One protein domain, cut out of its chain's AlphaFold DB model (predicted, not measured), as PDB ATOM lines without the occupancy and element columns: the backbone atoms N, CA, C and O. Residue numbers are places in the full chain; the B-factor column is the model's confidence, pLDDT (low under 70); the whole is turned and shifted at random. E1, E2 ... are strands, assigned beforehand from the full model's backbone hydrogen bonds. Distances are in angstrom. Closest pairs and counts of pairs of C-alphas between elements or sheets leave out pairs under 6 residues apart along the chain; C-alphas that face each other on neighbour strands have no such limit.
ATOM      1  N   LEU A 238     148.539 161.210 208.357       92.88
ATOM      2  CA  LEU A 238     147.250 161.338 207.689       92.88
ATOM      3  C   LEU A 238     146.288 162.095 208.607       92.88
ATOM      4  O   LEU A 238     146.126 161.750 209.780       92.88
ATOM      5  N   LYS A 239     145.660 163.153 208.092       91.94
ATOM      6  CA  LYS A 239     144.729 163.983 208.873       91.94
ATOM      7  C   LYS A 239     143.359 163.318 208.957       91.94
ATOM      8  O   LYS A 239     142.746 163.044 207.927       91.94
ATOM      9  N   LEU A 240     142.864 163.106 210.176       90.94
ATOM     10  CA  LEU A 240     141.533 162.561 210.436       90.94
ATOM     11  C   LEU A 240     140.483 163.680 210.612       90.94
ATOM     12  O   LEU A 240     140.846 164.823 210.926       90.94
ATOM     13  N   PRO A 241     139.180 163.378 210.428       87.94
ATOM     14  CA  PRO A 241     138.118 164.389 210.428       87.94
ATOM     15  C   PRO A 241     137.941 165.183 211.728       87.94
ATOM     16  O   PRO A 241     137.474 166.318 211.666       87.94
ATOM     17  N   ASN A 242     138.307 164.638 212.896       89.94
ATOM     18  CA  ASN A 242     138.126 165.324 214.184       89.94
ATOM     19  C   ASN A 242     139.437 165.920 214.722       89.94
ATOM     20  O   ASN A 242     139.636 166.018 215.932       89.94
ATOM     21  N   TYR A 243     140.303 166.387 213.818       91.31
ATOM     22  CA  TYR A 243     141.587 167.027 214.129       91.31
ATOM     23  C   TYR A 243     142.644 166.107 214.755       91.31
ATOM     24  O   TYR A 243     143.681 166.591 215.215       91.31
ATOM     25  N   GLU A 244     142.437 164.788 214.739       94.38
ATOM     26  CA  GLU A 244     143.494 163.829 215.049       94.38
ATOM     27  C   GLU A 244     144.423 163.607 213.852       94.38
ATOM     28  O   GLU A 244     144.045 163.793 212.692       94.38
ATOM     29  N   VAL A 245     145.649 163.167 214.128       95.44
ATOM     30  CA  VAL A 245     146.609 162.768 213.093       95.44
ATOM     31  C   VAL A 245     146.960 161.298 213.268       95.44
ATOM     32  O   VAL A 245     147.488 160.904 214.307       95.44
ATOM     33  N   LEU A 246     146.683 160.492 212.246       96.56
ATOM     34  CA  LEU A 246     147.112 159.101 212.162       96.56
ATOM     35  C   LEU A 246     148.554 159.048 211.647       96.56
ATOM     36  O   LEU A 246     148.836 159.470 210.535       96.56
ATOM     37  N   GLU A 247     149.461 158.519 212.455       96.69
ATOM     38  CA  GLU A 247     150.826 158.156 212.093       96.69
ATOM     39  C   GLU A 247     150.876 156.659 211.773       96.69
ATOM     40  O   GLU A 247     150.646 155.837 212.662       96.69
ATOM     41  N   LEU A 248     151.231 156.294 210.543       97.00
ATOM     42  CA  LEU A 248     151.564 154.914 210.194       97.00
ATOM     43  C   LEU A 248     153.019 154.624 210.571       97.00
ATOM     44  O   LEU A 248     153.923 155.422 210.310       97.00
ATOM     45  N   ARG A 249     153.246 153.482 211.223       97.00
ATOM     46  CA  ARG A 249     154.580 153.030 211.627       97.00
ATOM     47  C   ARG A 249     154.936 151.779 210.856       97.00
ATOM     48  O   ARG A 249     154.144 150.840 210.804       97.00
ATOM     49  N   SER A 250     156.133 151.789 210.291       96.38
ATOM     50  CA  SER A 250     156.608 150.724 209.423       96.38
ATOM     51  C   SER A 250     158.005 150.289 209.820       96.38
ATOM     52  O   SER A 250     158.842 151.104 210.209       96.38
ATOM     53  N   GLU A 251     158.263 149.001 209.655       95.25
ATOM     54  CA  GLU A 251     159.570 148.375 209.795       95.25
ATOM     55  C   GLU A 251     159.798 147.512 208.554       95.25
ATOM     56  O   GLU A 251     158.896 146.798 208.122       95.25
ATOM     57  N   ASN A 252     160.978 147.607 207.934       94.25
ATOM     58  CA  ASN A 252     161.303 146.881 206.698       94.25
ATOM     59  C   ASN A 252     160.257 147.059 205.573       94.25
ATOM     60  O   ASN A 252     159.914 146.098 204.890       94.25
ATOM     61  N   ASN A 253     159.751 148.285 205.378       95.38
ATOM     62  CA  ASN A 253     158.706 148.628 204.396       95.38
ATOM     63  C   ASN A 253     157.358 147.912 204.597       95.38
ATOM     64  O   ASN A 253     156.576 147.801 203.658       95.38
ATOM     65  N   ILE A 254     157.066 147.449 205.813       96.50
ATOM     66  CA  ILE A 254     155.780 146.852 206.177       96.50
ATOM     67  C   ILE A 254     155.218 147.626 207.363       96.50
ATOM     68  O   ILE A 254     155.914 147.814 208.364       96.50
ATOM     69  N   VAL A 255     153.963 148.073 207.267       97.50
ATOM     70  CA  VAL A 255     153.277 148.692 208.407       97.50
ATOM     71  C   VAL A 255     153.141 147.667 209.528       97.50
ATOM     72  O   VAL A 255     152.549 146.604 209.353       97.50
ATOM     73  N   ASN A 256     153.696 147.999 210.687       96.94
ATOM     74  CA  ASN A 256     153.703 147.155 211.876       96.94
ATOM     75  C   ASN A 256     152.976 147.824 213.056       96.94
ATOM     76  O   ASN A 256     152.854 147.244 214.130       96.94
ATOM     77  N   GLY A 257     152.455 149.037 212.876       97.69
ATOM     78  CA  GLY A 257     151.709 149.734 213.909       97.69
ATOM     79  C   GLY A 257     151.169 151.081 213.455       97.69
ATOM     80  O   GLY A 257     151.331 151.501 212.310       97.69
ATOM     81  N   PHE A 258     150.545 151.784 214.391       98.06
ATOM     82  CA  PHE A 258     150.089 153.149 214.192       98.06
ATOM     83  C   PHE A 258     150.134 153.952 215.493       98.06
ATOM     84  O   PHE A 258     150.177 153.404 216.598       98.06
ATOM     85  N   ALA A 259     150.062 155.271 215.369       97.94
ATOM     86  CA  ALA A 259     149.688 156.153 216.461       97.94
ATOM     87  C   ALA A 259     148.639 157.166 216.020       97.94
ATOM     88  O   ALA A 259     148.619 157.600 214.880       97.94
ATOM     89  N   ILE A 260     147.765 157.547 216.937       97.31
ATOM     90  CA  ILE A 260     146.799 158.621 216.767       97.31
ATOM     91  C   ILE A 260     147.218 159.729 217.716       97.31
ATOM     92  O   ILE A 260     147.215 159.548 218.937       97.31
ATOM     93  N   HIS A 261     147.620 160.850 217.134       96.69
ATOM     94  CA  HIS A 261     148.032 162.054 217.837       96.69
ATOM     95  C   HIS A 261     146.824 162.954 218.052       96.69
ATOM     96  O   HIS A 261     146.058 163.217 217.120       96.69
ATOM     97  N   PHE A 262     146.668 163.432 219.282       96.31
ATOM     98  CA  PHE A 262     145.607 164.349 219.673       96.31
ATOM     99  C   PHE A 262     146.173 165.754 219.891       96.31
ATOM    100  O   PHE A 262     147.328 165.942 220.280       96.31
ATOM    101  N   SER A 263     145.336 166.769 219.690       94.88
ATOM    102  CA  SER A 263     145.743 168.177 219.745       94.88
ATOM    103  C   SER A 263     146.134 168.688 221.138       94.88
ATOM    104  O   SER A 263     146.743 169.750 221.253       94.88
ATOM    105  N   ASN A 264     145.845 167.910 222.182       94.12
ATOM    106  CA  ASN A 264     146.271 168.151 223.561       94.12
ATOM    107  C   ASN A 264     147.647 167.532 223.900       94.12
ATOM    108  O   ASN A 264     148.044 167.524 225.064       94.12
ATOM    109  N   GLY A 265     148.343 166.959 222.912       93.56
ATOM    110  CA  GLY A 265     149.667 166.354 223.073       93.56
ATOM    111  C   GLY A 265     149.660 164.906 223.567       93.56
ATOM    112  O   GLY A 265     150.724 164.301 223.676       93.56
ATOM    113  N   HIS A 266     148.491 164.326 223.852       95.62
ATOM    114  CA  HIS A 266     148.384 162.891 224.095       95.62
ATOM    115  C   HIS A 266     148.436 162.106 222.781       95.62
ATOM    116  O   HIS A 266     148.120 162.615 221.704       95.62
ATOM    117  N   LYS A 267     148.784 160.821 222.887       96.19
ATOM    118  CA  LYS A 267     148.715 159.871 221.776       96.19
ATOM    119  C   LYS A 267     148.180 158.521 222.224       96.19
ATOM    120  O   LYS A 267     148.461 158.085 223.342       96.19
ATOM    121  N   ALA A 268     147.457 157.860 221.335       97.50
ATOM    122  CA  ALA A 268     147.142 156.441 221.428       97.50
ATOM    123  C   ALA A 268     147.965 155.689 220.388       97.50
ATOM    124  O   ALA A 268     148.156 156.200 219.291       97.50
ATOM    125  N   SER A 269     148.484 154.509 220.700       97.50
ATOM    126  CA  SER A 269     149.298 153.770 219.737       97.50
ATOM    127  C   SER A 269     149.162 152.271 219.870       97.50
ATOM    128  O   SER A 269     148.943 151.752 220.965       97.50
ATOM    129  N   TYR A 270     149.352 151.610 218.737       98.00
ATOM    130  CA  TYR A 270     149.504 150.175 218.623       98.00
ATOM    131  C   TYR A 270     150.790 149.860 217.867       98.00
ATOM    132  O   TYR A 270     151.104 150.515 216.871       98.00
ATOM    133  N   SER A 271     151.506 148.834 218.299       96.44
ATOM    134  CA  SER A 271     152.578 148.225 217.518       96.44
ATOM    135  C   SER A 271     152.544 146.720 217.678       96.44
ATOM    136  O   SER A 271     152.271 146.215 218.764       96.44
ATOM    137  N   ARG A 272     152.846 146.018 216.592       92.88
ATOM    138  CA  ARG A 272     153.041 144.578 216.527       92.88
ATOM    139  C   ARG A 272     154.383 144.307 215.873       92.88
ATOM    140  O   ARG A 272     154.539 144.473 214.669       92.88
ATOM    141  N   SER A 273     155.330 143.861 216.674       87.94
ATOM    142  CA  SER A 273     156.594 143.301 216.209       87.94
ATOM    143  C   SER A 273     156.711 141.886 216.774       87.94
ATOM    144  O   SER A 273     155.848 141.049 216.511       87.94
ATOM    145  N   LYS A 274     157.733 141.615 217.588       83.69
ATOM    146  CA  LYS A 274     157.837 140.381 218.373       83.69
ATOM    147  C   LYS A 274     156.764 140.311 219.458       83.69
ATOM    148  O   LYS A 274     156.228 139.238 219.700       83.69
ATOM    149  N   CYS A 275     156.449 141.448 220.067       89.00
ATOM    150  CA  CYS A 275     155.350 141.639 221.007       89.00
ATOM    151  C   CYS A 275     154.275 142.539 220.384       89.00
ATOM    152  O   CYS A 275     154.504 143.204 219.366       89.00
ATOM    153  N   SER A 276     153.101 142.575 221.008       92.00
ATOM    154  CA  SER A 276     152.076 143.571 220.716       92.00
ATOM    155  C   SER A 276     151.902 144.517 221.902       92.00
ATOM    156  O   SER A 276     151.762 144.100 223.051       92.00
ATOM    157  N   GLU A 277     151.925 145.817 221.618       94.62
ATOM    158  CA  GLU A 277     151.814 146.874 222.623       94.62
ATOM    159  C   GLU A 277     150.634 147.785 222.297       94.62
ATOM    160  O   GLU A 277     150.508 148.280 221.174       94.62
ATOM    161  N   LEU A 278     149.775 148.028 223.292       95.31
ATOM    162  CA  LEU A 278     148.684 148.996 223.218       95.31
ATOM    163  C   LEU A 278     148.885 150.078 224.270       95.31
ATOM    164  O   LEU A 278     148.996 149.799 225.461       95.31
ATOM    165  N   VAL A 279     148.846 151.334 223.830       96.19
ATOM    166  CA  VAL A 279     148.949 152.506 224.701       96.19
ATOM    167  C   VAL A 279     147.748 153.409 224.458       96.19
ATOM    168  O   VAL A 279     147.482 153.797 223.323       96.19
ATOM    169  N   ASN A 280     147.028 153.764 225.527       96.06
ATOM    170  CA  ASN A 280     145.839 154.628 225.497       96.06
ATOM    171  C   ASN A 280     144.737 154.168 224.519       96.06
ATOM    172  O   ASN A 280     144.017 154.991 223.954       96.06
ATOM    173  N   ILE A 281     144.578 152.856 224.334       97.00
ATOM    174  CA  ILE A 281     143.489 152.249 223.558       97.00
ATOM    175  C   ILE A 281     142.638 151.400 224.504       97.00
ATOM    176  O   ILE A 281     143.153 150.531 225.204       97.00
ATOM    177  N   ILE A 282     141.328 151.640 224.518       96.44
ATOM    178  CA  ILE A 282     140.363 150.827 225.262       96.44
ATOM    179  C   ILE A 282     139.867 149.693 224.368       96.44
ATOM    180  O   ILE A 282     139.428 149.933 223.243       96.44
ATOM    181  N   ILE A 283     139.878 148.471 224.897       96.19
ATOM    182  CA  ILE A 283     139.180 147.322 224.317       96.19
ATOM    183  C   ILE A 283     137.778 147.278 224.930       96.19
ATOM    184  O   ILE A 283     137.606 147.006 226.120       96.19
ATOM    185  N   ASN A 284     136.764 147.567 224.122       96.19
ATOM    186  CA  ASN A 284     135.376 147.605 224.560       96.19
ATOM    187  C   ASN A 284     134.836 146.195 224.845       96.19
ATOM    188  O   ASN A 284     135.353 145.185 224.365       96.19
ATOM    189  N   GLY A 285     133.719 146.108 225.573       91.75
ATOM    190  CA  GLY A 285     133.093 144.823 225.916       91.75
ATOM    191  C   GLY A 285     132.717 143.951 224.705       91.75
ATOM    192  O   GLY A 285     132.689 142.724 224.828       91.75
ATOM    193  N   ASN A 286     132.490 144.560 223.537       91.38
ATOM    194  CA  ASN A 286     132.207 143.888 222.263       91.38
ATOM    195  C   ASN A 286     133.467 143.592 221.415       91.38
ATOM    196  O   ASN A 286     133.346 143.187 220.262       91.38
ATOM    197  N   GLY A 287     134.667 143.826 221.957       94.75
ATOM    198  CA  GLY A 287     135.951 143.611 221.283       94.75
ATOM    199  C   GLY A 287     136.392 144.739 220.345       94.75
ATOM    200  O   GLY A 287     137.504 144.686 219.832       94.75
ATOM    201  N   THR A 288     135.571 145.771 220.122       97.19
ATOM    202  CA  THR A 288     136.008 146.940 219.337       97.19
ATOM    203  C   THR A 288     137.061 147.740 220.093       97.19
ATOM    204  O   THR A 288     137.053 147.769 221.324       97.19
ATOM    205  N   ILE A 289     137.943 148.418 219.364       96.81
ATOM    206  CA  ILE A 289     138.973 149.270 219.963       96.81
ATOM    207  C   ILE A 289     138.549 150.738 219.937       96.81
ATOM    208  O   ILE A 289     137.778 151.181 219.081       96.81
ATOM    209  N   SER A 290     138.999 151.513 220.916       96.06
ATOM    210  CA  SER A 290     138.723 152.947 221.000       96.06
ATOM    211  C   SER A 290     139.949 153.693 221.520       96.06
ATOM    212  O   SER A 290     140.274 153.578 222.703       96.06
ATOM    213  N   PRO A 291     140.648 154.439 220.647       95.94
ATOM    214  CA  PRO A 291     141.701 155.361 221.050       95.94
ATOM    215  C   PRO A 291     141.174 156.376 222.071       95.94
ATOM    216  O   PRO A 291     140.049 156.859 221.949       95.94
ATOM    217  N   THR A 292     141.984 156.711 223.072       95.38
ATOM    218  CA  THR A 292     141.634 157.687 224.110       95.38
ATOM    219  C   THR A 292     142.620 158.843 224.122       95.38
ATOM    220  O   THR A 292     143.831 158.646 224.062       95.38
ATOM    221  N   CYS A 293     142.093 160.061 224.229       93.31
ATOM    222  CA  CYS A 293     142.887 161.289 224.228       93.31
ATOM    223  C   CYS A 293     143.197 161.821 225.635       93.31
ATOM    224  O   CYS A 293     143.775 162.897 225.768       93.31
ATOM    225  N   GLY A 294     142.782 161.124 226.698       92.19
ATOM    226  CA  GLY A 294     142.934 161.602 228.072       92.19
ATOM    227  C   GLY A 294     142.095 162.855 228.346       92.19
ATOM    228  O   GLY A 294     140.869 162.785 228.405       92.19
ATOM    229  N   ARG A 295     142.749 164.005 228.547       91.69
ATOM    230  CA  ARG A 295     142.092 165.273 228.911       91.69
ATOM    231  C   ARG A 295     141.370 165.932 227.733       91.69
ATOM    232  O   ARG A 295     141.982 166.648 226.941       91.69
ATOM    233  N   PHE A 296     140.060 165.713 227.645       92.00
ATOM    234  CA  PHE A 296     139.193 166.271 226.597       92.00
ATOM    235  C   PHE A 296     139.101 167.801 226.613       92.00
ATOM    236  O   PHE A 296     138.919 168.417 225.569       92.00
ATOM    237  N   ASP A 297     139.243 168.418 227.785       94.75
ATOM    238  CA  ASP A 297     139.131 169.866 227.979       94.75
ATOM    239  C   ASP A 297     140.294 170.662 227.365       94.75
ATOM    240  O   ASP A 297     140.189 171.871 227.185       94.75
ATOM    241  N   LEU A 298     141.385 169.976 227.013       94.94
ATOM    242  CA  LEU A 298     142.563 170.555 226.370       94.94
ATOM    243  C   LEU A 298     142.597 170.330 224.850       94.94
ATOM    244  O   LEU A 298     143.591 170.669 224.210       94.94
ATOM    245  N   LEU A 299     141.563 169.720 224.262       93.69
ATOM    246  CA  LEU A 299     141.519 169.487 222.820       93.69
ATOM    247  C   LEU A 299     141.289 170.791 222.054       93.69
ATOM    248  O   LEU A 299     140.377 171.568 222.332       93.69
ATOM    249  N   GLU A 300     142.090 170.982 221.016       93.88
ATOM    250  CA  GLU A 300     141.977 172.075 220.060       93.88
ATOM    251  C   GLU A 300     141.502 171.564 218.695       93.88
ATOM    252  O   GLU A 300     141.838 170.455 218.275       93.88
ATOM    253  N   LYS A 301     140.782 172.413 217.953       93.81
ATOM    254  CA  LYS A 301     140.396 172.173 216.551       93.81
ATOM    255  C   LYS A 301     141.561 172.444 215.592       93.81
ATOM    256  O   LYS A 301     141.478 173.310 214.724       93.81
ATOM    257  N   LYS A 302     142.685 171.770 215.826       91.94
ATOM    258  CA  LYS A 302     143.922 171.893 215.050       91.94
ATOM    259  C   LYS A 302     144.613 170.543 214.998       91.94
ATOM    260  O   LYS A 302     144.790 169.918 216.039       91.94
ATOM    261  N   TRP A 303     145.060 170.141 213.816       92.81
ATOM    262  CA  TRP A 303     145.921 168.972 213.689       92.81
ATOM    263  C   TRP A 303     147.292 169.284 214.289       92.81
ATOM    264  O   TRP A 303     147.961 170.239 213.882       92.81
ATOM    265  N   LYS A 304     147.696 168.496 215.287       91.56
ATOM    266  CA  LYS A 304     149.003 168.615 215.934       91.56
ATOM    267  C   LYS A 304     149.659 167.254 216.095       91.56
ATOM    268  O   LYS A 304     148.982 166.252 216.304       91.56
ATOM    269  N   ILE A 305     150.985 167.263 216.057       89.50
ATOM    270  CA  ILE A 305     151.850 166.130 216.384       89.50
ATOM    271  C   ILE A 305     152.776 166.620 217.496       89.50
ATOM    272  O   ILE A 305     153.434 167.648 217.330       89.50
ATOM    273  N   ASP A 306     152.777 165.949 218.649       86.06
ATOM    274  CA  ASP A 306     153.595 166.323 219.815       86.06
ATOM    275  C   ASP A 306     153.522 167.832 220.163       86.06
ATOM    276  O   ASP A 306     154.534 168.510 220.345       86.06
ATOM    277  N   ASN A 307     152.297 168.378 220.226       83.00
ATOM    278  CA  ASN A 307     151.974 169.797 220.473       83.00
ATOM    279  C   ASN A 307     152.431 170.812 219.411       83.00
ATOM    280  O   ASN A 307     152.226 172.015 219.593       83.00
ATOM    281  N   LYS A 308     152.981 170.365 218.281       86.06
ATOM    282  CA  LYS A 308     153.359 171.231 217.157       86.06
ATOM    283  C   LYS A 308     152.299 171.164 216.051       86.06
ATOM    284  O   LYS A 308     151.789 170.070 215.799       86.06
ATOM    285  N   PRO A 309     151.936 172.286 215.397       82.38
ATOM    286  CA  PRO A 309     151.022 172.271 214.254       82.38
ATOM    287  C   PRO A 309     151.499 171.298 213.173       82.38
ATOM    288  O   PRO A 309     152.676 171.287 212.824       82.38
ATOM    289  N   SER A 310     150.592 170.486 212.630       76.44
ATOM    290  CA  SER A 310     150.916 169.511 211.578       76.44
ATOM    291  C   SER A 310     150.805 170.099 210.162       76.44
ATOM    292  O   SER A 310     150.666 169.345 209.196       76.44
TER     293      SER A 310
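This is residues 238 to 310 of the 322 residues of an uncharacterized protein of Planctomycetes bacterium HGW-Planctomycetes-1 (UniProt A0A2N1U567). Look for one antiparallel sheet of four strands, E1 to E4, folded back and forth, with a small separate hairpin of E5 and E6 whose open end comes near E3 at Ala 268 and whose turn points away from the sheet. After E6 a long stretch without named elements, residues 292 to 310, runs past the end of the sheet where E1 begins, E2 ends and E3 begins. The printed part has 73 residues with no named helix and six named strands, E1 to E6 in that order along the chain; the larger sheet has the order E1, E2, E3, E4 and the smaller one E5, E6, both antiparallel. The class is all strand, though under half of the residues, 31 of the 73, are in named elements. The whole is compact, with a radius of gyration of the C-alphas of 12.8 A, and flat, spanning 35 by 33 by 17 A.

Begin at Leu 238, whose C-alpha is at (147.250, 161.338, 207.689), and go on to C-alpha 245 at (146.609, 162.768, 213.093), where E1 begins. E1 holds residues 245 to 251 and measures 19.6 A from first to last C-alpha. E2, residues 254 to 261, is the longest strand by residues and measures 20.7 A; it bends by 51 degrees at residue 257. E3 follows as residues 267 to 272, 16.7 A long, and E4 as residues 276 to 279, 10.3 A long. The two shortest strands come last: E5, residues 281 to 283, measures 6.6 A, and E6, residues 289 to 291, measures 6.8 A and ends at C-alpha 291, at (141.701, 155.361, 221.050).

Start with the larger sheet, a meander, in which each strand is the antiparallel neighbour of the one before; E1 and E4 are its edge strands. E1 and E2 form a hairpin at 154 degrees between directions; look at N 247 and O 259, 2.7 A apart and within hydrogen-bond range. The hairpin of E2 and E3 stands at 166 degrees, with N 260 and O 268 within range at 2.7 A. The hairpin of E3 and E4 stands at 176 degrees, with N 269 and O 279 within range at 2.9 A. E1 and E4 are apart. Now turn to the hairpin of E5 and E6, antiparallel at 157 degrees, where N 290 and O 282 are within hydrogen-bond range at 2.8 A. The closest C-alphas of E3 and E6 are those of Ala 268 and Pro 291, 5.6 A apart. From the same Ala 268 the C-alpha of Ile 281, in E5, is 6.0 A away, the closest pair of E3 and E5. E4 and E5 meet only through their link, while E4 and E6 are apart. Before E1, residues 238 to 239 make a short antiparallel pairing with residues 245 to 246 of E1; near the end of the printed part, residues 304 to 305 pair in the same manner with residues 308 to 309.

The two C-alphas farthest apart are those of Asn 252 and Asp 297, 38.4 A. From Leu 238 to Ser 310, the first and last printed residues, the C-alphas are 9.8 A apart. The printed part has no cut, and the five links between named strands are tight. The C-alphas of residues 292 to 310 lie 8 to 18 A from the mean of the C-alphas. The mean pLDDT of the printed part is 93.6, and no printed residue is under 70.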